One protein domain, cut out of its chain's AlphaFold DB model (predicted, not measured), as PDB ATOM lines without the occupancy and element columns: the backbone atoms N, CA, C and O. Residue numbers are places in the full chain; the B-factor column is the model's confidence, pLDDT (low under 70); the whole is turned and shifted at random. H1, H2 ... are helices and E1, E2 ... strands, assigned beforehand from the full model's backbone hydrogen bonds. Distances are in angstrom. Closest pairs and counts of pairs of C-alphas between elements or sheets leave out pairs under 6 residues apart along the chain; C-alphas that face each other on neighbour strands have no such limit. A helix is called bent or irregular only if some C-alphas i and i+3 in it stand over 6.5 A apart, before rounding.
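What this domain is: This is residues 14 to 219 of the 339 residues of the protein "Sugar ABC transporter permease" of Sutterella wadsworthensis (UniProt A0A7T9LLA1). Two sheets stand only partly face to face, with two helices on the outer side of each: H4 and H5 cover one face of the twisted sheet E3, E4, E5, E6, and H2 and H3 lie on the far side of the smaller sheet E1, E2. Short H1 sits near the start of edge strand E6, and residues 93 to 98 stick out. The printed part has 206 residues, with five named helices and six named strands in the order H1 E1 H2 E2 H3 E3 E4 E5 H4 E6 H5. The larger sheet, order E3, E4, E5, E6, is mixed and the smaller is parallel; the class is mixed, helices and strands. The whole is compact, with a radius of gyration of the C-alphas of 16.9 A and spans of 49 by 40 by 33 A.

How they stand to each other: H1, residues 14 to 19, only grazes the larger sheet; its Leu 15 and Val 177 of E6, residues 177 to 191, have their C-alphas 7.3 A apart, the closest. E1, residues 29 to 34, H2, residues 43 to 60, and E2, residues 67 to 74, form a strand-helix-strand unit, two parallel neighbours with a helix between, its crossover right-handed; N 31 and O 68 are 2.8 A apart, within hydrogen-bond range. H2 touches H3, residues 81 to 92, the same way at a shallow tilt of 29 degrees; the closest C-alphas, of Phe 52 and Val 81, are 5.6 A apart. E3, residues 105 to 114, E4, residues 117 to 126, and E5, residues 137 to 146, form a meander of two antiparallel hairpins, with N 108 and O 123 at 2.8 A and N 122 and O 141 at 2.9 A. E5, H4, residues 148 to 167, and E6 form a second right-handed unit, with N 140 and O 179 at 2.9 A. The two sheets form a sandwich, face to face, their best planes 32 degrees apart. H4 and H5, residues 199 to 219, lie on the same face, giving two layers, at heights over the sheet of 8.1 A and 8.3 A. They touch, the closest C-alphas being those of Gly 162 and Leu 210, 4.6 A apart. Every O i to N i+4 pair is within hydrogen-bond range in H1, H2 and H5, against 7 of 8 in H3 and 12 of 16 in H4.

Where its parts are: H1 begins at C-alpha 14, (-13.640, 49.677, -7.208). H2 is 25.2 A long, E3 28.1 A, E4 29.8 A and H4 25.7 A. H4 is irregular, only just: C-alphas 153 and 156 are 7.0 A apart. E5 bends by 90 degrees at residue 143, and E6 by 148 degrees at residue 188. H5, 30.0 A long, ends at C-alpha 219, (-10.186, 47.109, 21.619).

The domain as a whole: The two C-alphas farthest apart, of Leu 44 and Thr 115, are 49.1 A apart. The printed part has no cut. The link from H3 to E3, residues 93 to 104, is long. The mean pLDDT of the printed part is 82.1; 32 residues are under 70, among them residues 14 to 28 and 97 to 103.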
ATOM      1  N   ARG A  14     -13.983  51.106  -7.258       31.98
ATOM      2  CA  ARG A  14     -13.640  49.677  -7.208       31.98
ATOM      3  C   ARG A  14     -14.451  48.929  -6.154       31.98
ATOM      4  O   ARG A  14     -14.819  47.789  -6.405       31.98
ATOM      5  N   LEU A  15     -14.791  49.561  -5.027       29.23
ATOM      6  CA  LEU A  15     -15.779  49.040  -4.072       29.23
ATOM      7  C   LEU A  15     -17.172  48.945  -4.716       29.23
ATOM      8  O   LEU A  15     -17.846  47.933  -4.547       29.23
ATOM      9  N   VAL A  16     -17.564  49.937  -5.526       27.64
ATOM     10  CA  VAL A  16     -18.812  49.908  -6.310       27.64
ATOM     11  C   VAL A  16     -18.774  48.826  -7.402       27.64
ATOM     12  O   VAL A  16     -19.757  48.113  -7.570       27.64
ATOM     13  N   GLN A  17     -17.650  48.614  -8.096       26.20
ATOM     14  CA  GLN A  17     -17.515  47.548  -9.105       26.20
ATOM     15  C   GLN A  17     -17.367  46.136  -8.510       26.20
ATOM     16  O   GLN A  17     -17.848  45.168  -9.098       26.20
ATOM     17  N   ALA A  18     -16.743  45.982  -7.339       30.89
ATOM     18  CA  ALA A  18     -16.688  44.705  -6.623       30.89
ATOM     19  C   ALA A  18     -18.064  44.327  -6.047       30.89
ATOM     20  O   ALA A  18     -18.447  43.158  -6.108       30.89
ATOM     21  N   ALA A  19     -18.843  45.317  -5.592       30.69
ATOM     22  CA  ALA A  19     -20.240  45.142  -5.191       30.69
ATOM     23  C   ALA A  19     -21.177  44.788  -6.369       30.69
ATOM     24  O   ALA A  19     -22.258  44.255  -6.152       30.69
ATOM     25  N   GLN A  20     -20.765  45.019  -7.623       29.50
ATOM     26  CA  GLN A  20     -21.598  44.788  -8.812       29.50
ATOM     27  C   GLN A  20     -21.660  43.330  -9.303       29.50
ATOM     28  O   GLN A  20     -22.455  43.039 -10.206       29.50
ATOM     29  N   LYS A  21     -20.888  42.386  -8.744       38.75
ATOM     30  CA  LYS A  21     -20.979  40.970  -9.144       38.75
ATOM     31  C   LYS A  21     -22.036  40.230  -8.322       38.75
ATOM     32  O   LYS A  21     -21.811  39.880  -7.172       38.75
ATOM     33  N   VAL A  22     -23.168  39.928  -8.958       41.34
ATOM     34  CA  VAL A  22     -24.150  38.959  -8.447       41.34
ATOM     35  C   VAL A  22     -23.623  37.549  -8.550       41.34
ATOM     36  O   VAL A  22     -23.122  37.140  -9.595       41.34
ATOM     37  N   TRP A  23     -23.805  36.804  -7.467       49.81
ATOM     38  CA  TRP A  23     -23.484  35.393  -7.373       49.81
ATOM     39  C   TRP A  23     -24.759  34.621  -7.039       49.81
ATOM     40  O   TRP A  23     -25.172  34.550  -5.889       49.81
ATOM     41  N   THR A  24     -25.410  34.083  -8.071       43.34
ATOM     42  CA  THR A  24     -26.694  33.357  -7.982       43.34
ATOM     43  C   THR A  24     -26.572  31.889  -8.402       43.34
ATOM     44  O   THR A  24     -27.519  31.304  -8.923       43.34
ATOM     45  N   GLY A  25     -25.401  31.273  -8.222       45.34
ATOM     46  CA  GLY A  25     -25.169  29.884  -8.615       45.34
ATOM     47  C   GLY A  25     -25.341  28.896  -7.462       45.34
ATOM     48  O   GLY A  25     -24.613  28.960  -6.471       45.34
ATOM     49  N   ALA A  26     -26.221  27.902  -7.621       49.97
ATOM     50  CA  ALA A  26     -26.102  26.662  -6.858       49.97
ATOM     51  C   ALA A  26     -24.699  26.067  -7.109       49.97
ATOM     52  O   ALA A  26     -24.321  25.826  -8.254       49.97
ATOM     53  N   GLY A  27     -23.907  25.873  -6.049       58.50
ATOM     54  CA  GLY A  27     -22.540  25.338  -6.150       58.50
ATOM     55  C   GLY A  27     -21.404  26.368  -6.105       58.50
ATOM     56  O   GLY A  27     -20.244  25.961  -6.145       58.50
ATOM     57  N   SER A  28     -21.695  27.664  -5.953       68.94
ATOM     58  CA  SER A  28     -20.664  28.672  -5.684       68.94
ATOM     59  C   SER A  28     -19.919  28.416  -4.362       68.94
ATOM     60  O   SER A  28     -20.469  27.874  -3.393       68.94
ATOM     61  N   ARG A  29     -18.641  28.799  -4.316       78.00
ATOM     62  CA  ARG A  29     -17.765  28.712  -3.143       78.00
ATOM     63  C   ARG A  29     -17.131  30.066  -2.861       78.00
ATOM     64  O   ARG A  29     -16.657  30.729  -3.776       78.00
ATOM     65  N   LEU A  30     -17.096  30.438  -1.587       85.00
ATOM     66  CA  LEU A  30     -16.301  31.551  -1.085       85.00
ATOM     67  C   LEU A  30     -14.995  30.995  -0.520       85.00
ATOM     68  O   LEU A  30     -15.021  30.108   0.333       85.00
ATOM     69  N   LEU A  31     -13.872  31.532  -0.980       87.94
ATOM     70  CA  LEU A  31     -12.548  31.254  -0.449       87.94
ATOM     71  C   LEU A  31     -11.941  32.546   0.083       87.94
ATOM     72  O   LEU A  31     -11.848  33.542  -0.635       87.94
ATOM     73  N   ILE A  32     -11.511  32.504   1.341       87.88
ATOM     74  CA  ILE A  32     -10.828  33.615   1.995       87.88
ATOM     75  C   ILE A  32      -9.471  33.132   2.470       87.88
ATOM     76  O   ILE A  32      -9.387  32.176   3.241       87.88
ATOM     77  N   THR A  33      -8.411  33.801   2.026       87.56
ATOM     78  CA  THR A  33      -7.062  33.588   2.558       87.56
ATOM     79  C   THR A  33      -6.728  34.667   3.578       87.56
ATOM     80  O   THR A  33      -7.045  35.840   3.381       87.56
ATOM     81  N   ALA A  34      -6.065  34.281   4.666       80.50
ATOM     82  CA  ALA A  34      -5.583  35.196   5.694       80.50
ATOM     83  C   ALA A  34      -4.055  35.079   5.811       80.50
ATOM     84  O   ALA A  34      -3.516  33.988   5.998       80.50
ATOM     85  N   GLY A  35      -3.349  36.205   5.693       78.25
ATOM     86  CA  GLY A  35      -1.885  36.280   5.802       78.25
ATOM     87  C   GLY A  35      -1.193  37.070   4.689       78.25
ATOM     88  O   GLY A  35      -0.040  37.457   4.854       78.25
ATOM     89  N   SER A  36      -1.893  37.372   3.596       83.69
ATOM     90  CA  SER A  36      -1.456  38.279   2.528       83.69
ATOM     91  C   SER A  36      -2.687  38.946   1.929       83.69
ATOM     92  O   SER A  36      -3.716  38.304   1.782       83.69
ATOM     93  N   GLY A  37      -2.621  40.232   1.605       84.31
ATOM     94  CA  GLY A  37      -3.771  40.985   1.096       84.31
ATOM     95  C   GLY A  37      -4.002  40.857  -0.406       84.31
ATOM     96  O   GLY A  37      -5.002  41.352  -0.906       84.31
ATOM     97  N   CYS A  38      -3.064  40.242  -1.139       89.19
ATOM     98  CA  CYS A  38      -3.090  40.133  -2.604       89.19
ATOM     99  C   CYS A  38      -3.465  41.449  -3.328       89.19
ATOM    100  O   CYS A  38      -4.107  41.431  -4.375       89.19
ATOM    101  N   ALA A  39      -3.070  42.604  -2.786       88.25
ATOM    102  CA  ALA A  39      -3.480  43.914  -3.288       88.25
ATOM    103  C   ALA A  39      -2.335  44.932  -3.241       88.25
ATOM    104  O   ALA A  39      -1.340  44.747  -2.535       88.25
ATOM    105  N   GLY A  40      -2.480  46.020  -4.003       84.69
ATOM    106  CA  GLY A  40      -1.558  47.160  -3.999       84.69
ATOM    107  C   GLY A  40      -0.393  47.092  -4.995       84.69
ATOM    108  O   GLY A  40       0.339  48.065  -5.113       84.69
ATOM    109  N   ARG A  41      -0.204  46.000  -5.754       86.06
ATOM    110  CA  ARG A  41       0.899  45.875  -6.738       86.06
ATOM    111  C   ARG A  41       0.455  45.922  -8.206       86.06
ATOM    112  O   ARG A  41       1.167  45.409  -9.068       86.06
ATOM    113  N   GLY A  42      -0.715  46.499  -8.489       87.56
ATOM    114  CA  GLY A  42      -1.270  46.573  -9.847       87.56
ATOM    115  C   GLY A  42      -1.387  45.190 -10.496       87.56
ATOM    116  O   GLY A  42      -1.833  44.239  -9.851       87.56
ATOM    117  N   ASP A  43      -0.920  45.064 -11.737       88.25
ATOM    118  CA  ASP A  43      -1.018  43.842 -12.549       88.25
ATOM    119  C   ASP A  43      -0.412  42.600 -11.885       88.25
ATOM    120  O   ASP A  43      -0.913  41.495 -12.077       88.25
ATOM    121  N   LEU A  44       0.621  42.758 -11.047       85.75
ATOM    122  CA  LEU A  44       1.211  41.633 -10.313       85.75
ATOM    123  C   LEU A  44       0.237  41.039  -9.290       85.75
ATOM    124  O   LEU A  44       0.181  39.820  -9.129       85.75
ATOM    125  N   SER A  45      -0.528  41.889  -8.598       86.88
ATOM    126  CA  SER A  45      -1.585  41.444  -7.685       86.88
ATOM    127  C   SER A  45      -2.720  40.776  -8.462       86.88
ATOM    128  O   SER A  45      -3.191  39.720  -8.050       86.88
ATOM    129  N   THR A  46      -3.108  41.343  -9.609       87.62
ATOM    130  CA  THR A  46      -4.152  40.786 -10.481       87.62
ATOM    131  C   THR A  46      -3.776  39.402 -11.003       87.62
ATOM    132  O   THR A  46      -4.554  38.462 -10.858       87.62
ATOM    133  N   ALA A  47      -2.566  39.245 -11.546       86.94
ATOM    134  CA  ALA A  47      -2.077  37.972 -12.067       86.94
ATOM    135  C   ALA A  47      -1.954  36.910 -10.964       86.94
ATOM    136  O   ALA A  47      -2.310  35.753 -11.181       86.94
ATOM    137  N   ALA A  48      -1.501  37.293  -9.764       89.06
ATOM    138  CA  ALA A  48      -1.438  36.379  -8.626       89.06
ATOM    139  C   ALA A  48      -2.835  35.932  -8.165       89.06
ATOM    140  O   ALA A  48      -3.033  34.744  -7.912       89.06
ATOM    141  N   ALA A  49      -3.804  36.851  -8.100       89.19
ATOM    142  CA  ALA A  49      -5.184  36.537  -7.742       89.19
ATOM    143  C   ALA A  49      -5.848  35.614  -8.775       89.19
ATOM    144  O   ALA A  49      -6.480  34.635  -8.391       89.19
ATOM    145  N   GLN A  50      -5.662  35.887 -10.071       88.81
ATOM    146  CA  GLN A  50      -6.181  35.054 -11.162       88.81
ATOM    147  C   GLN A  50      -5.540  33.664 -11.163       88.81
ATOM    148  O   GLN A  50      -6.246  32.661 -11.158       88.81
ATOM    149  N   GLY A  51      -4.207  33.590 -11.094       90.19
ATOM    150  CA  GLY A  51      -3.488  32.316 -11.053       90.19
ATOM    151  C   GLY A  51      -3.853  31.473  -9.830       90.19
ATOM    152  O   GLY A  51      -4.011  30.258  -9.941       90.19
ATOM    153  N   PHE A  52      -4.043  32.109  -8.670       91.81
ATOM    154  CA  PHE A  52      -4.527  31.425  -7.475       91.81
ATOM    155  C   PHE A  52      -5.974  30.956  -7.619       91.81
ATOM    156  O   PHE A  52      -6.245  29.792  -7.340       91.81
ATOM    157  N   ALA A  53      -6.892  31.821  -8.061       89.75
ATOM    158  CA  ALA A  53      -8.304  31.479  -8.217       89.75
ATOM    159  C   ALA A  53      -8.499  30.313  -9.194       89.75
ATOM    160  O   ALA A  53      -9.210  29.362  -8.871       89.75
ATOM    161  N   HIS A  54      -7.793  30.335 -10.327       91.25
ATOM    162  CA  HIS A  54      -7.779  29.248 -11.299       91.25
ATOM    163  C   HIS A  54      -7.334  27.922 -10.659       91.25
ATOM    164  O   HIS A  54      -8.083  26.945 -10.620       91.25
ATOM    165  N   ALA A  55      -6.148  27.914 -10.047       93.25
ATOM    166  CA  ALA A  55      -5.570  26.723  -9.426       93.25
ATOM    167  C   ALA A  55      -6.361  26.219  -8.198       93.25
ATOM    168  O   ALA A  55      -6.320  25.028  -7.869       93.25
ATOM    169  N   ALA A  56      -7.049  27.114  -7.486       90.94
ATOM    170  CA  ALA A  56      -7.917  26.780  -6.364       90.94
ATOM    171  C   ALA A  56      -9.241  26.170  -6.841       90.94
ATOM    172  O   ALA A  56      -9.692  25.184  -6.259       90.94
ATOM    173  N   ALA A  57      -9.841  26.707  -7.905       89.62
ATOM    174  CA  ALA A  57     -11.062  26.168  -8.498       89.62
ATOM    175  C   ALA A  57     -10.852  24.734  -9.011       89.62
ATOM    176  O   ALA A  57     -11.666  23.859  -8.708       89.62
ATOM    177  N   GLU A  58      -9.717  24.468  -9.671       93.50
ATOM    178  CA  GLU A  58      -9.327  23.116 -10.096       93.50
ATOM    179  C   GLU A  58      -9.260  22.135  -8.917       93.50
ATOM    180  O   GLU A  58      -9.856  21.060  -8.967       93.50
ATOM    181  N   ARG A  59      -8.593  22.517  -7.817       91.25
ATOM    182  CA  ARG A  59      -8.489  21.683  -6.602       91.25
ATOM    183  C   ARG A  59      -9.835  21.434  -5.942       91.25
ATOM    184  O   ARG A  59     -10.083  20.342  -5.443       91.25
ATOM    185  N   LEU A  60     -10.698  22.446  -5.929       87.06
ATOM    186  CA  LEU A  60     -12.045  22.360  -5.375       87.06
ATOM    187  C   LEU A  60     -13.015  21.592  -6.286       87.06
ATOM    188  O   LEU A  60     -14.126  21.291  -5.846       87.06
ATOM    189  N   GLY A  61     -12.620  21.272  -7.524       90.19
ATOM    190  CA  GLY A  61     -13.459  20.576  -8.498       90.19
ATOM    191  C   GLY A  61     -14.661  21.405  -8.956       90.19
ATOM    192  O   GLY A  61     -15.729  20.848  -9.209       90.19
ATOM    193  N   ILE A  62     -14.518  22.733  -9.019       87.31
ATOM    194  CA  ILE A  62     -15.579  23.662  -9.431       87.31
ATOM    195  C   ILE A  62     -15.135  24.497 -10.631       87.31
ATOM    196  O   ILE A  62     -13.946  24.698 -10.861       87.31
ATOM    197  N   ALA A  63     -16.099  25.034 -11.379       86.75
ATOM    198  CA  ALA A  63     -15.799  26.051 -12.380       86.75
ATOM    199  C   ALA A  63     -15.198  27.297 -11.706       86.75
ATOM    200  O   ALA A  63     -15.674  27.714 -10.650       86.75
ATOM    201  N   GLU A  64     -14.203  27.930 -12.329       83.06
ATOM    202  CA  GLU A  64     -13.592  29.169 -11.814       83.06
ATOM    203  C   GLU A  64     -14.630  30.286 -11.627       83.06
ATOM    204  O   GLU A  64     -14.607  31.006 -10.632       83.06
ATOM    205  N   SER A  65     -15.633  30.351 -12.511       82.62
ATOM    206  CA  SER A  65     -16.784  31.257 -12.389       82.62
ATOM    207  C   SER A  65     -17.626  31.037 -11.127       82.62
ATOM    208  O   SER A  65     -18.449  31.884 -10.797       82.62
ATOM    209  N   ASN A  66     -17.439  29.905 -10.443       82.75
ATOM    210  CA  ASN A  66     -18.117  29.524  -9.210       82.75
ATOM    211  C   ASN A  66     -17.208  29.663  -7.975       82.75
ATOM    212  O   ASN A  66     -17.629  29.268  -6.887       82.75
ATOM    213  N   LEU A  67     -16.013  30.255  -8.092       83.00
ATOM    214  CA  LEU A  67     -15.165  30.636  -6.960       83.00
ATOM    215  C   LEU A  67     -15.108  32.158  -6.737       83.00
ATOM    216  O   LEU A  67     -14.575  32.900  -7.561       83.00
ATOM    217  N   LEU A  68     -15.604  32.627  -5.590       85.88
ATOM    218  CA  LEU A  68     -15.356  33.983  -5.112       85.88
ATOM    219  C   LEU A  68     -14.127  33.956  -4.207       85.88
ATOM    220  O   LEU A  68     -14.125  33.273  -3.184       85.88
ATOM    221  N   PHE A  69     -13.092  34.704  -4.581       87.50
ATOM    222  CA  PHE A  69     -11.846  34.794  -3.830       87.50
ATOM    223  C   PHE A  69     -11.685  36.183  -3.206       87.50
ATOM    224  O   PHE A  69     -11.782  37.196  -3.899       87.50
ATOM    225  N   ALA A  70     -11.408  36.215  -1.903       89.31
ATOM    226  CA  ALA A  70     -11.002  37.410  -1.178       89.31
ATOM    227  C   ALA A  70      -9.769  37.112  -0.314       89.31
ATOM    228  O   ALA A  70      -9.549  35.979   0.111       89.31
ATOM    229  N   SER A  71      -8.960  38.131  -0.038       89.50
ATOM    230  CA  SER A  71      -7.700  37.954   0.683       89.50
ATOM    231  C   SER A  71      -7.526  39.037   1.731       89.50
ATOM    232  O   SER A  71      -7.684  40.216   1.432       89.50
ATOM    233  N   ALA A  72      -7.183  38.634   2.950       89.69
ATOM    234  CA  ALA A  72      -6.907  39.527   4.063       89.69
ATOM    235  C   ALA A  72      -5.431  39.450   4.469       89.69
ATOM    236  O   ALA A  72      -4.850  38.368   4.601       89.69
ATOM    237  N   GLY A  73      -4.824  40.603   4.744       89.44
ATOM    238  CA  GLY A  73      -3.456  40.702   5.250       89.44
ATOM    239  C   GLY A  73      -2.599  41.772   4.572       89.44
ATOM    240  O   GLY A  73      -3.142  42.674   3.925       89.44
ATOM    241  N   PRO A  74      -1.263  41.706   4.738       89.00
ATOM    242  CA  PRO A  74      -0.327  42.707   4.234       89.00
ATOM    243  C   PRO A  74      -0.501  42.988   2.744       89.00
ATOM    244  O   PRO A  74      -0.536  42.075   1.919       89.00
ATOM    245  N   VAL A  75      -0.587  44.269   2.414       87.62
ATOM    246  CA  VAL A  75      -0.721  44.775   1.044       87.62
ATOM    247  C   VAL A  75       0.630  45.262   0.535       87.62
ATOM    248  O   VAL A  75       1.570  45.395   1.313       87.62
ATOM    249  N   PHE A  76       0.758  45.486  -0.771       86.06
ATOM    250  CA  PHE A  76       2.023  45.839  -1.436       86.06
ATOM    251  C   PHE A  76       3.111  44.749  -1.368       86.06
ATOM    252  O   PHE A  76       4.230  44.954  -1.834       86.06
ATOM    253  N   MET A  77       2.772  43.558  -0.871       85.38
ATOM    254  CA  MET A  77       3.667  42.406  -0.741       85.38
ATOM    255  C   MET A  77       3.403  41.360  -1.832       85.38
ATOM    256  O   MET A  77       2.395  41.396  -2.538       85.38
ATOM    257  N   HIS A  78       4.338  40.427  -2.019       86.25
ATOM    258  CA  HIS A  78       4.114  39.264  -2.882       86.25
ATOM    259  C   HIS A  78       3.025  38.350  -2.291       86.25
ATOM    260  O   HIS A  78       3.017  38.098  -1.086       86.25
ATOM    261  N   PHE A  79       2.117  37.853  -3.138       87.31
ATOM    262  CA  PHE A  79       1.110  36.870  -2.746       87.31
ATOM    263  C   PHE A  79       1.649  35.451  -2.993       87.31
ATOM    264  O   PHE A  79       1.902  35.101  -4.150       87.31
ATOM    265  N   PRO A  80       1.862  34.633  -1.945       89.44
ATOM    266  CA  PRO A  80       2.550  33.351  -2.067       89.44
ATOM    267  C   PRO A  80       1.599  32.245  -2.557       89.44
ATOM    268  O   PRO A  80       1.229  31.347  -1.801       89.44
ATOM    269  N   VAL A  81       1.233  32.281  -3.844       89.88
ATOM    270  CA  VAL A  81       0.259  31.364  -4.483       89.88
ATOM    271  C   VAL A  81       0.493  29.895  -4.095       89.88
ATOM    272  O   VAL A  81      -0.422  29.222  -3.630       89.88
ATOM    273  N   GLY A  82       1.724  29.390  -4.230       91.31
ATOM    274  CA  GLY A  82       2.040  27.987  -3.931       91.31
ATOM    275  C   GLY A  82       1.965  27.615  -2.444       91.31
ATOM    276  O   GLY A  82       1.780  26.447  -2.102       91.31
ATOM    277  N   GLU A  83       2.117  28.573  -1.528       91.12
ATOM    278  CA  GLU A  83       1.896  28.326  -0.101       91.12
ATOM    279  C   GLU A  83       0.403  28.310   0.231       91.12
ATOM    280  O   GLU A  83      -0.053  27.394   0.917       91.12
ATOM    281  N   GLU A  84      -0.359  29.262  -0.305       89.12
ATOM    282  CA  GLU A  84      -1.806  29.341  -0.095       89.12
ATOM    283  C   GLU A  84      -2.538  28.129  -0.690       89.12
ATOM    284  O   GLU A  84      -3.443  27.590  -0.056       89.12
ATOM    285  N   LEU A  85      -2.093  27.590  -1.831       90.75
ATOM    286  CA  LEU A  85      -2.653  26.348  -2.384       90.75
ATOM    287  C   LEU A  85      -2.394  25.135  -1.473       90.75
ATOM    288  O   LEU A  85      -3.295  24.334  -1.235       90.75
ATOM    289  N   ARG A  86      -1.199  25.037  -0.874       91.12
ATOM    290  CA  ARG A  86      -0.897  24.000   0.135       91.12
ATOM    291  C   ARG A  86      -1.697  24.188   1.426       91.12
ATOM    292  O   ARG A  86      -1.908  23.231   2.171       91.12
ATOM    293  N   ARG A  87      -2.088  25.420   1.768       88.38
ATOM    294  CA  ARG A  87      -2.997  25.699   2.895       88.38
ATOM    295  C   ARG A  87      -4.424  25.274   2.553       88.38
ATOM    296  O   ARG A  87      -5.051  24.627   3.385       88.38
ATOM    297  N   LEU A  88      -4.887  25.547   1.333       87.12
ATOM    298  CA  LEU A  88      -6.186  25.100   0.825       87.12
ATOM    299  C   LEU A  88      -6.322  23.572   0.881       87.12
ATOM    300  O   LEU A  88      -7.280  23.074   1.459       87.12
ATOM    301  N   GLU A  89      -5.346  22.827   0.362       87.94
ATOM    302  CA  GLU A  89      -5.355  21.352   0.373       87.94
ATOM    303  C   GLU A  89      -5.445  20.777   1.800       87.94
ATOM    304  O   GLU A  89      -6.194  19.832   2.068       87.94
ATOM    305  N   ARG A  90      -4.734  21.396   2.753       86.12
ATOM    306  CA  ARG A  90      -4.835  21.052   4.179       86.12
ATOM    307  C   ARG A  90      -6.211  21.381   4.753       86.12
ATOM    308  O   ARG A  90      -6.773  20.553   5.461       86.12
ATOM    309  N   ALA A  91      -6.763  22.552   4.435       83.06
ATOM    310  CA  ALA A  91      -8.081  22.974   4.906       83.06
ATOM    311  C   ALA A  91      -9.210  22.088   4.356       83.06
ATOM    312  O   ALA A  91     -10.149  21.775   5.080       83.06
ATOM    313  N   MET A  92      -9.097  21.618   3.111       82.25
ATOM    314  CA  MET A  92     -10.044  20.667   2.512       82.25
ATOM    315  C   MET A  92     -10.073  19.317   3.240       82.25
ATOM    316  O   MET A  92     -11.101  18.645   3.241       82.25
ATOM    317  N   SER A  93      -8.955  18.936   3.862       80.75
ATOM    318  CA  SER A  93      -8.823  17.704   4.650       80.75
ATOM    319  C   SER A  93      -9.197  17.895   6.127       80.75
ATOM    320  O   SER A  93      -9.248  16.923   6.880       80.75
ATOM    321  N   ALA A  94      -9.424  19.137   6.565       78.19
ATOM    322  CA  ALA A  94      -9.735  19.462   7.950       78.19
ATOM    323  C   ALA A  94     -11.221  19.237   8.275       78.19
ATOM    324  O   ALA A  94     -12.096  19.252   7.406       78.19
ATOM    325  N   GLN A  95     -11.520  19.051   9.564       69.56
ATOM    326  CA  GLN A  95     -12.898  18.952  10.034       69.56
ATOM    327  C   GLN A  95     -13.615  20.296   9.857       69.56
ATOM    328  O   GLN A  95     -13.097  21.349  10.227       69.56
ATOM    329  N   LYS A  96     -14.825  20.255   9.292       73.12
ATOM    330  CA  LYS A  96     -15.650  21.449   9.082       73.12
ATOM    331  C   LYS A  96     -16.076  22.037  10.425       73.12
ATOM    332  O   LYS A  96     -16.633  21.324  11.258       73.12
ATOM    333  N   THR A  97     -15.865  23.336  10.597       65.44
ATOM    334  CA  THR A  97     -16.373  24.111  11.732       65.44
ATOM    335  C   THR A  97     -17.564  24.961  11.295       65.44
ATOM    336  O   THR A  97     -17.693  25.321  10.125       65.44
ATOM    337  N   SER A  98     -18.460  25.270  12.233       64.56
ATOM    338  CA  SER A  98     -19.630  26.126  11.991       64.56
ATOM    339  C   SER A  98     -19.331  27.624  12.131       64.56
ATOM    340  O   SER A  98     -20.143  28.438  11.704       64.56
ATOM    341  N   SER A  99     -18.185  27.993  12.717       62.38
ATOM    342  CA  SER A  99     -17.761  29.379  12.952       62.38
ATOM    343  C   SER A  99     -16.304  29.571  12.509       62.38
ATOM    344  O   SER A  99     -15.471  28.690  12.770       62.38
ATOM    345  N   PRO A 100     -15.970  30.692  11.840       64.44
ATOM    346  CA  PRO A 100     -14.593  31.070  11.567       64.44
ATOM    347  C   PRO A 100     -13.993  31.711  12.825       64.44
ATOM    348  O   PRO A 100     -13.984  32.929  12.973       64.44
ATOM    349  N   GLU A 101     -13.515  30.887  13.754       63.03
ATOM    350  CA  GLU A 101     -12.803  31.342  14.953       63.03
ATOM    351  C   GLU A 101     -11.337  30.916  14.884       63.03
ATOM    352  O   GLU A 101     -11.022  29.739  14.702       63.03
ATOM    353  N   GLY A 102     -10.422  31.882  15.005       67.06
ATOM    354  CA  GLY A 102      -8.989  31.609  15.022       67.06
ATOM    355  C   GLY A 102      -8.112  32.866  14.995       67.06
ATOM    356  O   GLY A 102      -8.620  33.982  14.973       67.06
ATOM    357  N   PRO A 103      -6.774  32.716  14.943       66.38
ATOM    358  CA  PRO A 103      -5.816  33.830  15.043       66.38
ATOM    359  C   PRO A 103      -5.917  34.925  13.963       66.38
ATOM    360  O   PRO A 103      -5.243  35.945  14.066       66.38
ATOM    361  N   GLY A 104      -6.717  34.711  12.916       77.06
ATOM    362  CA  GLY A 104      -6.946  35.667  11.829       77.06
ATOM    363  C   GLY A 104      -8.417  35.811  11.445       77.06
ATOM    364  O   GLY A 104      -8.705  36.245  10.331       77.06
ATOM    365  N   ALA A 105      -9.336  35.398  12.324       85.19
ATOM    366  CA  ALA A 105     -10.768  35.539  12.108       85.19
ATOM    367  C   ALA A 105     -11.528  35.701  13.428       85.19
ATOM    368  O   ALA A 105     -11.311  34.946  14.378       85.19
ATOM    369  N   ASP A 106     -12.447  36.659  13.467       86.69
ATOM    370  CA  ASP A 106     -13.443  36.791  14.523       86.69
ATOM    371  C   ASP A 106     -14.853  36.878  13.938       86.69
ATOM    372  O   ASP A 106     -15.075  37.399  12.844       86.69
ATOM    373  N   SER A 107     -15.825  36.339  14.673       88.44
ATOM    374  CA  SER A 107     -17.217  36.277  14.242       88.44
ATOM    375  C   SER A 107     -18.186  36.716  15.341       88.44
ATOM    376  O   SER A 107     -17.861  36.828  16.531       88.44
ATOM    377  N   VAL A 108     -19.398  37.058  14.929       88.50
ATOM    378  CA  VAL A 108     -20.540  37.328  15.796       88.50
ATOM    379  C   VAL A 108     -21.763  36.683  15.184       88.50
ATOM    380  O   VAL A 108     -21.935  36.719  13.970       88.50
ATOM    381  N   SER A 109     -22.629  36.141  16.028       84.75
ATOM    382  CA  SER A 109     -23.990  35.795  15.643       84.75
ATOM    383  C   SER A 109     -24.932  36.425  16.651       84.75
ATOM    384  O   SER A 109     -24.731  36.297  17.859       84.75
ATOM    385  N   ILE A 110     -25.918  37.156  16.148       79.00
ATOM    386  CA  ILE A 110     -26.914  37.859  16.943       79.00
ATOM    387  C   ILE A 110     -28.267  37.231  16.604       79.00
ATOM    388  O   ILE A 110     -28.662  37.245  15.435       79.00
ATOM    389  N   PRO A 111     -28.992  36.675  17.590       74.12
ATOM    390  CA  PRO A 111     -30.362  36.254  17.356       74.12
ATOM    391  C   PRO A 111     -31.210  37.498  17.084       74.12
ATOM    392  O   PRO A 111     -31.230  38.432  17.889       74.12
ATOM    393  N   PHE A 112     -31.916  37.512  15.958       80.88
ATOM    394  CA  PHE A 112     -32.774  38.619  15.565       80.88
ATOM    395  C   PHE A 112     -34.197  38.124  15.308       80.88
ATOM    396  O   PHE A 112     -34.427  36.960  14.980       80.88
ATOM    397  N   ARG A 113     -35.187  38.993  15.508       78.31
ATOM    398  CA  ARG A 113     -36.584  38.689  15.187       78.31
ATOM    399  C   ARG A 113     -37.134  39.767  14.280       78.31
ATOM    400  O   ARG A 113     -37.130  40.942  14.638       78.31
ATOM    401  N   LEU A 114     -37.631  39.334  13.135       77.19
ATOM    402  CA  LEU A 114     -38.507  40.117  12.288       77.19
ATOM    403  C   LEU A 114     -39.967  39.878  12.683       77.19
ATOM    404  O   LEU A 114     -40.291  39.014  13.501       77.19
ATOM    405  N   THR A 115     -40.864  40.663  12.093       72.81
ATOM    406  CA  THR A 115     -42.313  40.521  12.282       72.81
ATOM    407  C   THR A 115     -42.855  39.175  11.796       72.81
ATOM    408  O   THR A 115     -43.905  38.747  12.259       72.81
ATOM    409  N   ASP A 116     -42.156  38.518  10.872       69.44
ATOM    410  CA  ASP A 116     -42.514  37.246  10.240       69.44
ATOM    411  C   ASP A 116     -41.773  36.028  10.820       69.44
ATOM    412  O   ASP A 116     -42.139  34.897  10.508       69.44
ATOM    413  N   GLY A 117     -40.784  36.216  11.703       77.81
ATOM    414  CA  GLY A 117     -40.087  35.092  12.324       77.81
ATOM    415  C   GLY A 117     -38.740  35.429  12.957       77.81
ATOM    416  O   GLY A 117     -38.265  36.565  12.940       77.81
ATOM    417  N   ALA A 118     -38.121  34.411  13.557       80.88
ATOM    418  CA  ALA A 118     -36.732  34.492  13.992       80.88
ATOM    419  C   ALA A 118     -35.801  34.359  12.781       80.88
ATOM    420  O   ALA A 118     -36.054  33.544  11.903       80.88
ATOM    421  N   VAL A 119     -34.742  35.161  12.771       82.62
ATOM    422  CA  VAL A 119     -33.751  35.261  11.698       82.62
ATOM    423  C   VAL A 119     -32.372  35.282  12.350       82.62
ATOM    424  O   VAL A 119     -32.153  35.996  13.338       82.62
ATOM    425  N   ALA A 120     -31.432  34.500  11.835       83.44
ATOM    426  CA  ALA A 120     -30.042  34.552  12.253       83.44
ATOM    427  C   ALA A 120     -29.299  35.634  11.465       83.44
ATOM    428  O   ALA A 120     -29.268  35.637  10.233       83.44
ATOM    429  N   VAL A 121     -28.661  36.544  12.201       87.44
ATOM    430  CA  VAL A 121     -27.749  37.539  11.641       87.44
ATOM    431  C   VAL A 121     -26.352  37.237  12.149       87.44
ATOM    432  O   VAL A 121     -26.128  37.136  13.356       87.44
ATOM    433  N   SER A 122     -25.400  37.139  11.233       88.38
ATOM    434  CA  SER A 122     -24.006  36.877  11.565       88.38
ATOM    435  C   SER A 122     -23.093  37.844  10.837       88.38
ATOM    436  O   SER A 122     -23.376  38.286   9.728       88.38
ATOM    437  N   ALA A 123     -21.960  38.156  11.449       91.88
ATOM    438  CA  ALA A 123     -20.878  38.842  10.768       91.88
ATOM    439  C   ALA A 123     -19.554  38.162  11.102       91.88
ATOM    440  O   ALA A 123     -19.400  37.567  12.169       91.88
ATOM    441  N   ALA A 124     -18.593  38.263  10.194       91.12
ATOM    442  CA  ALA A 124     -17.231  37.808  10.416       91.12
ATOM    443  C   ALA A 124     -16.239  38.806   9.831       91.12
ATOM    444  O   ALA A 124     -16.545  39.531   8.885       91.12
ATOM    445  N   ARG A 125     -15.036  38.834  10.384       91.81
ATOM    446  CA  ARG A 125     -13.930  39.623   9.865       91.81
ATOM    447  C   ARG A 125     -12.685  38.754   9.833       91.81
ATOM    448  O   ARG A 125     -12.366  38.074  10.801       91.81
ATOM    449  N   PHE A 126     -11.977  38.810   8.715       89.75
ATOM    450  CA  PHE A 126     -10.719  38.114   8.482       89.75
ATOM    451  C   PHE A 126      -9.602  39.138   8.331       89.75
ATOM    452  O   PHE A 126      -9.756  40.158   7.652       89.75
ATOM    453  N   PHE A 127      -8.479  38.872   8.986       87.44
ATOM    454  CA  PHE A 127      -7.361  39.799   9.100       87.44
ATOM    455  C   PHE A 127      -6.052  39.037   9.339       87.44
ATOM    456  O   PHE A 127      -6.047  37.878   9.746       87.44
ATOM    457  N   ALA A 128      -4.916  39.689   9.081       83.31
ATOM    458  CA  ALA A 128      -3.623  39.144   9.494       83.31
ATOM    459  C   ALA A 128      -3.369  39.422  10.990       83.31
ATOM    460  O   ALA A 128      -3.760  40.491  11.458       83.31
ATOM    461  N   PRO A 129      -2.643  38.550  11.720       66.94
ATOM    462  CA  PRO A 129      -2.442  38.645  13.175       66.94
ATOM    463  C   PRO A 129      -1.794  39.934  13.700       66.94
ATOM    464  O   PRO A 129      -1.786  40.143  14.906       66.94
ATOM    465  N   ASN A 130      -1.273  40.798  12.821       64.69
ATOM    466  CA  ASN A 130      -0.965  42.196  13.130       64.69
ATOM    467  C   ASN A 130      -2.123  43.094  12.647       64.69
ATOM    468  O   ASN A 130      -2.036  43.682  11.559       64.69
ATOM    469  N   PRO A 131      -3.230  43.181  13.412       53.06
ATOM    470  CA  PRO A 131      -4.364  44.029  13.075       53.06
ATOM    471  C   PRO A 131      -3.920  45.494  13.000       53.06
ATOM    472  O   PRO A 131      -3.352  46.041  13.940       53.06
ATOM    473  N   GLY A 132      -4.160  46.126  11.849       55.16
ATOM    474  CA  GLY A 132      -3.904  47.555  11.629       55.16
ATOM    475  C   GLY A 132      -3.118  47.902  10.361       55.16
ATOM    476  O   GLY A 132      -3.253  49.022   9.883       55.16
ATOM    477  N   PHE A 133      -2.368  46.963   9.768       63.16
ATOM    478  CA  PHE A 133      -1.422  47.263   8.670       63.16
ATOM    479  C   PHE A 133      -1.667  46.517   7.343       63.16
ATOM    480  O   PHE A 133      -0.803  46.483   6.468       63.16
ATOM    481  N   GLY A 134      -2.843  45.930   7.145       82.19
ATOM    482  CA  GLY A 134      -3.172  45.222   5.908       82.19
ATOM    483  C   GLY A 134      -4.663  45.223   5.621       82.19
ATOM    484  O   GLY A 134      -5.442  45.641   6.472       82.19
ATOM    485  N   SER A 135      -5.032  44.761   4.431       88.56
ATOM    486  CA  SER A 135      -6.419  44.562   3.999       88.56
ATOM    487  C   SER A 135      -7.209  43.659   4.952       88.56
ATOM    488  O   SER A 135      -6.649  42.751   5.578       88.56
ATOM    489  N   MET A 136      -8.512  43.900   5.041       90.88
ATOM    490  CA  MET A 136      -9.460  43.105   5.814       90.88
ATOM    491  C   MET A 136     -10.632  42.664   4.943       90.88
ATOM    492  O   MET A 136     -11.176  43.444   4.163       90.88
ATOM    493  N   VAL A 137     -11.073  41.426   5.150       91.88
ATOM    494  CA  VAL A 137     -12.288  40.897   4.524       91.88
ATOM    495  C   VAL A 137     -13.373  40.849   5.585       91.88
ATOM    496  O   VAL A 137     -13.228  40.162   6.594       91.88
ATOM    497  N   TRP A 138     -14.457  41.579   5.360       93.44
ATOM    498  CA  TRP A 138     -15.628  41.598   6.222       93.44
ATOM    499  C   TRP A 138     -16.761  40.834   5.563       93.44
ATOM    500  O   TRP A 138     -16.949  40.890   4.349       93.44
ATOM    501  N   ILE A 139     -17.533  40.138   6.380       91.81
ATOM    502  CA  ILE A 139     -18.724  39.412   5.981       91.81
ATOM    503  C   ILE A 139     -19.865  39.860   6.877       91.81
ATOM    504  O   ILE A 139     -19.708  39.892   8.095       91.81
ATOM    505  N   ALA A 140     -21.020  40.128   6.283       92.00
ATOM    506  CA  ALA A 140     -22.289  40.174   6.992       92.00
ATOM    507  C   ALA A 140     -23.288  39.271   6.265       92.00
ATOM    508  O   ALA A 140     -23.402  39.311   5.041       92.00
ATOM    509  N   GLY A 141     -23.969  38.415   7.014       88.81
ATOM    510  CA  GLY A 141     -24.847  37.388   6.487       88.81
ATOM    511  C   GLY A 141     -26.163  37.335   7.242       88.81
ATOM    512  O   GLY A 141     -26.211  37.580   8.450       88.81
ATOM    513  N   ILE A 142     -27.217  36.993   6.514       87.62
ATOM    514  CA  ILE A 142     -28.554  36.799   7.052       87.62
ATOM    515  C   ILE A 142     -29.215  35.569   6.438       87.62
ATOM    516  O   ILE A 142     -28.961  35.246   5.278       87.62
ATOM    517  N   ASP A 143     -30.045  34.876   7.214       84.44
ATOM    518  CA  ASP A 143     -30.772  33.692   6.743       84.44
ATOM    519  C   ASP A 143     -32.177  33.971   6.179       84.44
ATOM    520  O   ASP A 143     -32.780  33.094   5.557       84.44
ATOM    521  N   ALA A 144     -32.656  35.210   6.301       84.69
ATOM    522  CA  ALA A 144     -33.813  35.712   5.570       84.69
ATOM    523  C   ALA A 144     -33.521  35.808   4.065       84.69
ATOM    524  O   ALA A 144     -32.405  36.136   3.664       84.69
ATOM    525  N   ASP A 145     -34.540  35.578   3.233       87.19
ATOM    526  CA  ASP A 145     -34.448  35.749   1.781       87.19
ATOM    527  C   ASP A 145     -34.467  37.243   1.411       87.19
ATOM    528  O   ASP A 145     -35.517  37.874   1.286       87.19
ATOM    529  N   VAL A 146     -33.282  37.848   1.313       87.88
ATOM    530  CA  VAL A 146     -33.107  39.257   0.935       87.88
ATOM    531  C   VAL A 146     -32.554  39.363  -0.481       87.88
ATOM    532  O   VAL A 146     -31.488  38.829  -0.800       87.88
ATOM    533  N   GLY A 147     -33.263  40.107  -1.326       87.12
ATOM    534  CA  GLY A 147     -32.877  40.350  -2.706       87.12
ATOM    535  C   GLY A 147     -31.640  41.238  -2.834       87.12
ATOM    536  O   GLY A 147     -31.419  42.164  -2.053       87.12
ATOM    537  N   ARG A 148     -30.874  41.014  -3.908       84.88
ATOM    538  CA  ARG A 148     -29.690  41.810  -4.275       84.88
ATOM    539  C   ARG A 148     -29.911  43.332  -4.197       84.88
ATOM    540  O   ARG A 148     -29.087  43.972  -3.553       84.88
ATOM    541  N   PRO A 149     -30.988  43.921  -4.764       85.12
ATOM    542  CA  PRO A 149     -31.159  45.377  -4.735       85.12
ATOM    543  C   PRO A 149     -31.213  45.942  -3.313       85.12
ATOM    544  O   PRO A 149     -30.735  47.042  -3.057       85.12
ATOM    545  N   VAL A 150     -31.766  45.168  -2.376       89.81
ATOM    546  CA  VAL A 150     -31.874  45.553  -0.969       89.81
ATOM    547  C   VAL A 150     -30.521  45.438  -0.267       89.81
ATOM    548  O   VAL A 150     -30.137  46.345   0.466       89.81
ATOM    549  N   LEU A 151     -29.762  44.366  -0.522       88.88
ATOM    550  CA  LEU A 151     -28.398  44.223   0.004       88.88
ATOM    551  C   LEU A 151     -27.464  45.331  -0.507       88.88
ATOM    552  O   LEU A 151     -26.693  45.885   0.271       88.88
ATOM    553  N   GLU A 152     -27.544  45.673  -1.795       87.25
ATOM    554  CA  GLU A 152     -26.735  46.738  -2.401       87.25
ATOM    555  C   GLU A 152     -27.046  48.111  -1.805       87.25
ATOM    556  O   GLU A 152     -26.130  48.880  -1.515       87.25
ATOM    557  N   ASP A 153     -28.322  48.403  -1.564       87.25
ATOM    558  CA  ASP A 153     -28.744  49.644  -0.920       87.25
ATOM    559  C   ASP A 153     -28.235  49.749   0.535       87.25
ATOM    560  O   ASP A 153     -27.745  50.801   0.956       87.25
ATOM    561  N   MET A 154     -28.224  48.636   1.276       90.00
ATOM    562  CA  MET A 154     -27.669  48.580   2.634       90.00
ATOM    563  C   MET A 154     -26.131  48.601   2.671       90.00
ATOM    564  O   MET A 154     -25.548  48.843   3.731       90.00
ATOM    565  N   ALA A 155     -25.432  48.379   1.552       89.62
ATOM    566  CA  ALA A 155     -23.981  48.188   1.551       89.62
ATOM    567  C   ALA A 155     -23.207  49.376   2.132       89.62
ATOM    568  O   ALA A 155     -22.251  49.185   2.886       89.62
ATOM    569  N   ARG A 156     -23.629  50.610   1.834       88.56
ATOM    570  CA  ARG A 156     -22.960  51.813   2.345       88.56
ATOM    571  C   ARG A 156     -23.180  52.012   3.852       88.56
ATOM    572  O   ARG A 156     -22.177  52.180   4.546       88.56
ATOM    573  N   PRO A 157     -24.414  51.980   4.392       88.38
ATOM    574  CA  PRO A 157     -24.623  51.975   5.841       88.38
ATOM    575  C   PRO A 157     -23.827  50.883   6.570       88.38
ATOM    576  O   PRO A 157     -23.192  51.154   7.589       88.38
ATOM    577  N   LEU A 158     -23.775  49.671   6.012       92.75
ATOM    578  CA  LEU A 158     -23.041  48.549   6.601       92.75
ATOM    579  C   LEU A 158     -21.519  48.736   6.546       92.75
ATOM    580  O   LEU A 158     -20.826  48.432   7.518       92.75
ATOM    581  N   TRP A 159     -20.991  49.302   5.457       92.06
ATOM    582  CA  TRP A 159     -19.585  49.707   5.374       92.06
ATOM    583  C   TRP A 159     -19.222  50.702   6.478       92.06
ATOM    584  O   TRP A 159     -18.177  50.576   7.117       92.06
ATOM    585  N   LEU A 160     -20.108  51.667   6.731       90.31
ATOM    586  CA  LEU A 160     -19.923  52.652   7.789       90.31
ATOM    587  C   LEU A 160     -19.939  52.008   9.179       90.31
ATOM    588  O   LEU A 160     -19.085  52.325  10.000       90.31
ATOM    589  N   ALA A 161     -20.857  51.075   9.434       90.88
ATOM    590  CA  ALA A 161     -21.011  50.440  10.742       90.88
ATOM    591  C   ALA A 161     -19.831  49.538  11.158       90.88
ATOM    592  O   ALA A 161     -19.620  49.332  12.354       90.88
ATOM    593  N   GLY A 162     -19.080  48.984  10.200       92.12
ATOM    594  CA  GLY A 162     -17.964  48.070  10.467       92.12
ATOM    595  C   GLY A 162     -16.627  48.572   9.916       92.12
ATOM    596  O   GLY A 162     -15.856  49.177  10.668       92.12
ATOM    597  N   PRO A 163     -16.329  48.311   8.628       90.88
ATOM    598  CA  PRO A 163     -15.050  48.651   8.010       90.88
ATOM    599  C   PRO A 163     -14.609  50.103   8.230       90.88
ATOM    600  O   PRO A 163     -13.524  50.326   8.764       90.88
ATOM    601  N   GLU A 164     -15.437  51.090   7.870       90.62
ATOM    602  CA  GLU A 164     -15.069  52.509   7.965       90.62
ATOM    603  C   GLU A 164     -14.828  52.937   9.409       90.62
ATOM    604  O   GLU A 164     -13.886  53.672   9.691       90.62
ATOM    605  N   ALA A 165     -15.658  52.461  10.334       92.25
ATOM    606  CA  ALA A 165     -15.549  52.814  11.738       92.25
ATOM    607  C   ALA A 165     -14.196  52.387  12.336       92.25
ATOM    608  O   ALA A 165     -13.605  53.126  13.123       92.25
ATOM    609  N   LEU A 166     -13.661  51.233  11.918       91.00
ATOM    610  CA  LEU A 166     -12.302  50.811  12.277       91.00
ATOM    611  C   LEU A 166     -11.227  51.531  11.444       91.00
ATOM    612  O   LEU A 166     -10.121  51.784  11.926       91.00
ATOM    613  N   ARG A 167     -11.528  51.850  10.180       89.19
ATOM    614  CA  ARG A 167     -10.601  52.500   9.244       89.19
ATOM    615  C   ARG A 167     -10.494  54.008   9.400       89.19
ATOM    616  O   ARG A 167      -9.559  54.564   8.833       89.19
ATOM    617  N   ALA A 168     -11.320  54.663  10.212       89.50
ATOM    618  CA  ALA A 168     -11.262  56.109  10.425       89.50
ATOM    619  C   ALA A 168      -9.833  56.614  10.724       89.50
ATOM    620  O   ALA A 168      -9.426  57.657  10.217       89.50
ATOM    621  N   ARG A 169      -9.037  55.841  11.477       86.62
ATOM    622  CA  ARG A 169      -7.644  56.166  11.839       86.62
ATOM    623  C   ARG A 169      -6.599  56.001  10.727       86.62
ATOM    624  O   ARG A 169      -5.525  56.581  10.822       86.62
ATOM    625  N   THR A 170      -6.867  55.168   9.720       84.69
ATOM    626  CA  THR A 170      -5.870  54.762   8.699       84.69
ATOM    627  C   THR A 170      -6.306  55.039   7.264       84.69
ATOM    628  O   THR A 170      -5.468  55.034   6.367       84.69
ATOM    629  N   GLY A 171      -7.590  55.319   7.047       84.75
ATOM    630  CA  GLY A 171      -8.213  55.281   5.732       84.75
ATOM    631  C   GLY A 171      -8.422  53.846   5.225       84.75
ATOM    632  O   GLY A 171      -7.866  52.896   5.784       84.75
ATOM    633  N   PRO A 172      -9.246  53.666   4.182       82.94
ATOM    634  CA  PRO A 172      -9.395  52.375   3.521       82.94
ATOM    635  C   PRO A 172      -8.062  51.921   2.914       82.94
ATOM    636  O   PRO A 172      -7.302  52.722   2.370       82.94
ATOM    637  N   VAL A 173      -7.788  50.622   2.994       85.00
ATOM    638  CA  VAL A 173      -6.576  50.002   2.446       85.00
ATOM    639  C   VAL A 173      -6.946  49.209   1.187       85.00
ATOM    640  O   VAL A 173      -8.011  48.585   1.158       85.00
ATOM    641  N   PRO A 174      -6.094  49.169   0.141       85.19
ATOM    642  CA  PRO A 174      -6.340  48.322  -1.023       85.19
ATOM    643  C   PRO A 174      -6.645  46.874  -0.626       85.19
ATOM    644  O   PRO A 174      -5.890  46.269   0.124       85.19
ATOM    645  N   GLY A 175      -7.735  46.307  -1.141       84.38
ATOM    646  CA  GLY A 175      -8.169  44.945  -0.804       84.38
ATOM    647  C   GLY A 175      -9.120  44.850   0.391       84.38
ATOM    648  O   GLY A 175      -9.630  43.762   0.645       84.38
ATOM    649  N   ASP A 176      -9.407  45.951   1.098       89.31
ATOM    650  CA  ASP A 176     -10.542  45.971   2.024       89.31
ATOM    651  C   ASP A 176     -11.843  45.680   1.265       89.31
ATOM    652  O   ASP A 176     -12.126  46.285   0.229       89.31
ATOM    653  N   VAL A 177     -12.646  44.755   1.789       90.06
ATOM    654  CA  VAL A 177     -13.900  44.337   1.154       90.06
ATOM    655  C   VAL A 177     -14.956  44.003   2.201       90.06
ATOM    656  O   VAL A 177     -14.648  43.451   3.257       90.06
ATOM    657  N   LEU A 178     -16.212  44.321   1.885       92.94
ATOM    658  CA  LEU A 178     -17.395  43.871   2.611       92.94
ATOM    659  C   LEU A 178     -18.214  42.964   1.693       92.94
ATOM    660  O   LEU A 178     -18.637  43.381   0.617       92.94
ATOM    661  N   LEU A 179     -18.435  41.729   2.131       91.06
ATOM    662  CA  LEU A 179     -19.257  40.737   1.453       91.06
ATOM    663  C   LEU A 179     -20.590  40.595   2.190       91.06
ATOM    664  O   LEU A 179     -20.614  40.378   3.402       91.06
ATOM    665  N   LEU A 180     -21.693  40.710   1.453       91.56
ATOM    666  CA  LEU A 180     -23.049  40.588   1.986       91.56
ATOM    667  C   LEU A 180     -23.689  39.293   1.494       91.56
ATOM    668  O   LEU A 180     -23.669  39.015   0.294       91.56
ATOM    669  N   PHE A 181     -24.272  38.520   2.408       84.75
ATOM    670  CA  PHE A 181     -24.907  37.241   2.094       84.75
ATOM    671  C   PHE A 181     -26.348  37.189   2.583       84.75
ATOM    672  O   PHE A 181     -26.653  37.555   3.714       84.75
ATOM    673  N   SER A 182     -27.205  36.646   1.727       86.31
ATOM    674  CA  SER A 182     -28.527  36.130   2.063       86.31
ATOM    675  C   SER A 182     -28.477  34.629   1.791       86.31
ATOM    676  O   SER A 182     -28.146  34.231   0.672       86.31
ATOM    677  N   THR A 183     -28.708  33.787   2.802       79.19
ATOM    678  CA  THR A 183     -28.753  32.324   2.596       79.19
ATOM    679  C   THR A 183     -30.135  31.846   2.178       79.19
ATOM    680  O   THR A 183     -30.251  30.725   1.687       79.19
ATOM    681  N   ALA A 184     -31.154  32.695   2.358       78.81
ATOM    682  CA  ALA A 184     -32.543  32.410   2.040       78.81
ATOM    683  C   ALA A 184     -33.053  31.090   2.653       78.81
ATOM    684  O   ALA A 184     -33.897  30.411   2.082       78.81
ATOM    685  N   ALA A 185     -32.579  30.724   3.850       73.88
ATOM    686  CA  ALA A 185     -33.081  29.550   4.567       73.88
ATOM    687  C   ALA A 185     -34.599  29.641   4.840       73.88
ATOM    688  O   ALA A 185     -35.271  28.619   4.971       73.88
ATOM    689  N   HIS A 186     -35.130  30.868   4.884       67.81
ATOM    690  CA  HIS A 186     -36.548  31.189   5.010       67.81
ATOM    691  C   HIS A 186     -37.079  31.844   3.718       67.81
ATOM    692  O   HIS A 186     -37.133  33.068   3.609       67.81
ATOM    693  N   HIS A 187     -37.466  31.020   2.735       66.12
ATOM    694  CA  HIS A 187     -37.911  31.447   1.394       66.12
ATOM    695  C   HIS A 187     -39.351  31.980   1.308       66.12
ATOM    696  O   HIS A 187     -39.769  32.467   0.258       66.12
ATOM    697  N   ASP A 188     -40.137  31.885   2.379       68.44
ATOM    698  CA  ASP A 188     -41.590  32.069   2.280       68.44
ATOM    699  C   ASP A 188     -42.017  33.534   2.066       68.44
ATOM    700  O   ASP A 188     -43.160  33.794   1.687       68.44
ATOM    701  N   ASN A 189     -41.120  34.508   2.287       77.94
ATOM    702  CA  ASN A 189     -41.446  35.932   2.169       77.94
ATOM    703  C   ASN A 189     -40.224  36.823   1.847       77.94
ATOM    704  O   ASN A 189     -39.715  37.513   2.741       77.94
ATOM    705  N   PRO A 190     -39.749  36.851   0.590       86.31
ATOM    706  CA  PRO A 190     -38.515  37.543   0.241       86.31
ATOM    707  C   PRO A 190     -38.629  39.073   0.311       86.31
ATOM    708  O   PRO A 190     -39.625  39.676  -0.095       86.31
ATOM    709  N   VAL A 191     -37.563  39.723   0.779       87.75
ATOM    710  CA  VAL A 191     -37.412  41.185   0.842       87.75
ATOM    711  C   VAL A 191     -36.720  41.662  -0.435       87.75
ATOM    712  O   VAL A 191     -35.495  41.705  -0.521       87.75
ATOM    713  N   MET A 192     -37.508  42.001  -1.458       88.19
ATOM    714  CA  MET A 192     -36.987  42.307  -2.805       88.19
ATOM    715  C   MET A 192     -36.936  43.798  -3.150       88.19
ATOM    716  O   MET A 192     -36.339  44.169  -4.161       88.19
ATOM    717  N   ARG A 193     -37.585  44.654  -2.353       88.38
ATOM    718  CA  ARG A 193     -37.728  46.089  -2.633       88.38
ATOM    719  C   ARG A 193     -37.162  46.933  -1.501       88.38
ATOM    720  O   ARG A 193     -37.355  46.625  -0.330       88.38
ATOM    721  N   TRP A 194     -36.518  48.032  -1.871       83.12
ATOM    722  CA  TRP A 194     -36.007  49.058  -0.962       83.12
ATOM    723  C   TRP A 194     -37.077  49.733  -0.079       83.12
ATOM    724  O   TRP A 194     -36.719  50.195   1.000       83.12
ATOM    725  N   GLU A 195     -38.367  49.759  -0.456       88.44
ATOM    726  CA  GLU A 195     -39.436  50.309   0.398       88.44
ATOM    727  C   GLU A 195     -40.017  49.292   1.392       88.44
ATOM    728  O   GLU A 195     -40.921  49.637   2.154       88.44
ATOM    729  N   ASP A 196     -39.546  48.039   1.386       90.25
ATOM    730  CA  ASP A 196     -40.045  47.029   2.319       90.25
ATOM    731  C   ASP A 196     -39.770  47.478   3.770       90.25
ATOM    732  O   ASP A 196     -38.622  47.773   4.119       90.25
ATOM    733  N   PRO A 197     -40.788  47.522   4.648       89.69
ATOM    734  CA  PRO A 197     -40.627  48.001   6.020       89.69
ATOM    735  C   PRO A 197     -39.645  47.157   6.844       89.69
ATOM    736  O   PRO A 197     -39.104  47.648   7.836       89.69
ATOM    737  N   ARG A 198     -39.374  45.907   6.441       89.50
ATOM    738  CA  ARG A 198     -38.392  45.029   7.091       89.50
ATOM    739  C   ARG A 198     -36.951  45.444   6.793       89.50
ATOM    740  O   ARG A 198     -36.061  45.088   7.561       89.50
ATOM    741  N   ARG A 199     -36.705  46.246   5.751       90.69
ATOM    742  CA  ARG A 199     -35.364  46.698   5.350       90.69
ATOM    743  C   ARG A 199     -34.603  47.391   6.481       90.69
ATOM    744  O   ARG A 199     -33.471  47.023   6.769       90.69
ATOM    745  N   ALA A 200     -35.208  48.386   7.129       89.88
ATOM    746  CA  ALA A 200     -34.530  49.159   8.173       89.88
ATOM    747  C   ALA A 200     -34.178  48.311   9.418       89.88
ATOM    748  O   ALA A 200     -33.039  48.392   9.881       89.88
ATOM    749  N   PRO A 201     -35.077  47.448   9.939       91.38
ATOM    750  CA  PRO A 201     -34.722  46.463  10.961       91.38
ATOM    751  C   PRO A 201     -33.562  45.542  10.559       91.38
ATOM    752  O   PRO A 201     -32.673  45.292  11.372       91.38
ATOM    753  N   LEU A 202     -33.543  45.065   9.309       91.19
ATOM    754  CA  LEU A 202     -32.476  44.208   8.787       91.19
ATOM    755  C   LEU A 202     -31.125  44.927   8.733       91.19
ATOM    756  O   LEU A 202     -30.120  44.405   9.221       91.19
ATOM    757  N   GLU A 203     -31.114  46.146   8.197       92.75
ATOM    758  CA  GLU A 203     -29.934  47.008   8.155       92.75
ATOM    759  C   GLU A 203     -29.394  47.270   9.564       92.75
ATOM    760  O   GLU A 203     -28.189  47.169   9.796       92.75
ATOM    761  N   ALA A 204     -30.278  47.550  10.527       91.81
ATOM    762  CA  ALA A 204     -29.904  47.785  11.917       91.81
ATOM    763  C   ALA A 204     -29.289  46.539  12.572       91.81
ATOM    764  O   ALA A 204     -28.291  46.652  13.285       91.81
ATOM    765  N   ALA A 205     -29.837  45.349  12.307       92.81
ATOM    766  CA  ALA A 205     -29.311  44.094  12.835       92.81
ATOM    767  C   ALA A 205     -27.912  43.777  12.277       92.81
ATOM    768  O   ALA A 205     -26.985  43.490  13.039       92.81
ATOM    769  N   LEU A 206     -27.736  43.894  10.957       94.44
ATOM    770  CA  LEU A 206     -26.442  43.701  10.294       94.44
ATOM    771  C   LEU A 206     -25.421  44.761  10.744       94.44
ATOM    772  O   LEU A 206     -24.272  44.428  11.038       94.44
ATOM    773  N   SER A 207     -25.846  46.020  10.887       93.62
ATOM    774  CA  SER A 207     -25.013  47.108  11.417       93.62
ATOM    775  C   SER A 207     -24.571  46.835  12.853       93.62
ATOM    776  O   SER A 207     -23.417  47.077  13.199       93.62
ATOM    777  N   ALA A 208     -25.455  46.295  13.697       93.12
ATOM    778  CA  ALA A 208     -25.121  45.932  15.071       93.12
ATOM    779  C   ALA A 208     -24.085  44.796  15.127       93.12
ATOM    780  O   ALA A 208     -23.154  44.860  15.934       93.12
ATOM    781  N   ALA A 209     -24.210  43.794  14.250       94.00
ATOM    782  CA  ALA A 209     -23.242  42.706  14.122       94.00
ATOM    783  C   ALA A 209     -21.859  43.224  13.688       94.00
ATOM    784  O   ALA A 209     -20.854  42.966  14.356       94.00
ATOM    785  N   LEU A 210     -21.808  44.028  12.624       95.12
ATOM    786  CA  LEU A 210     -20.568  44.640  12.138       95.12
ATOM    787  C   LEU A 210     -19.942  45.585  13.172       95.12
ATOM    788  O   LEU A 210     -18.743  45.502  13.434       95.12
ATOM    789  N   GLY A 211     -20.749  46.416  13.831       93.50
ATOM    790  CA  GLY A 211     -20.289  47.313  14.890       93.50
ATOM    791  C   GLY A 211     -19.750  46.567  16.114       93.50
ATOM    792  O   GLY A 211     -18.800  47.022  16.749       93.50
ATOM    793  N   ALA A 212     -20.293  45.389  16.438       93.06
ATOM    794  CA  ALA A 212     -19.755  44.539  17.499       93.06
ATOM    795  C   ALA A 212     -18.378  43.949  17.144       93.06
ATOM    796  O   ALA A 212     -17.538  43.790  18.034       93.06
ATOM    797  N   LEU A 213     -18.133  43.631  15.869       92.44
ATOM    798  CA  LEU A 213     -16.806  43.229  15.394       92.44
ATOM    799  C   LEU A 213     -15.836  44.407  15.379       92.44
ATOM    800  O   LEU A 213     -14.716  44.272  15.861       92.44
ATOM    801  N   ALA A 214     -16.264  45.577  14.902       92.38
ATOM    802  CA  ALA A 214     -15.421  46.768  14.882       92.38
ATOM    803  C   ALA A 214     -15.033  47.233  16.299       92.38
ATOM    804  O   ALA A 214     -13.873  47.571  16.526       92.38
ATOM    805  N   ARG A 215     -15.936  47.109  17.285       91.44
ATOM    806  CA  ARG A 215     -15.606  47.280  18.714       91.44
ATOM    807  C   ARG A 215     -14.507  46.337  19.182       91.44
ATOM    808  O   ARG A 215     -13.522  46.786  19.763       91.44
ATOM    809  N   ARG A 216     -14.667  45.032  18.938       90.56
ATOM    810  CA  ARG A 216     -13.672  44.021  19.336       90.56
ATOM    811  C   ARG A 216     -12.327  44.260  18.662       90.56
ATOM    812  O   ARG A 216     -11.292  44.184  19.314       90.56
ATOM    813  N   ALA A 217     -12.359  44.611  17.382       89.69
ATOM    814  CA  ALA A 217     -11.193  44.985  16.607       89.69
ATOM    815  C   ALA A 217     -10.463  46.200  17.186       89.69
ATOM    816  O   ALA A 217      -9.247  46.146  17.353       89.69
ATOM    817  N   GLY A 218     -11.204  47.270  17.491       90.31
ATOM    818  CA  GLY A 218     -10.677  48.496  18.082       90.31
ATOM    819  C   GLY A 218     -10.035  48.234  19.441       90.31
ATOM    820  O   GLY A 218      -8.882  48.603  19.656       90.31
ATOM    821  N   ALA A 219     -10.722  47.498  20.317       89.31
ATOM    822  CA  ALA A 219     -10.186  47.109  21.619       89.31
ATOM    823  C   ALA A 219      -8.901  46.269  21.495       89.31
ATOM    824  O   ALA A 219      -7.924  46.531  22.193       89.31
TER     825      ALA A 219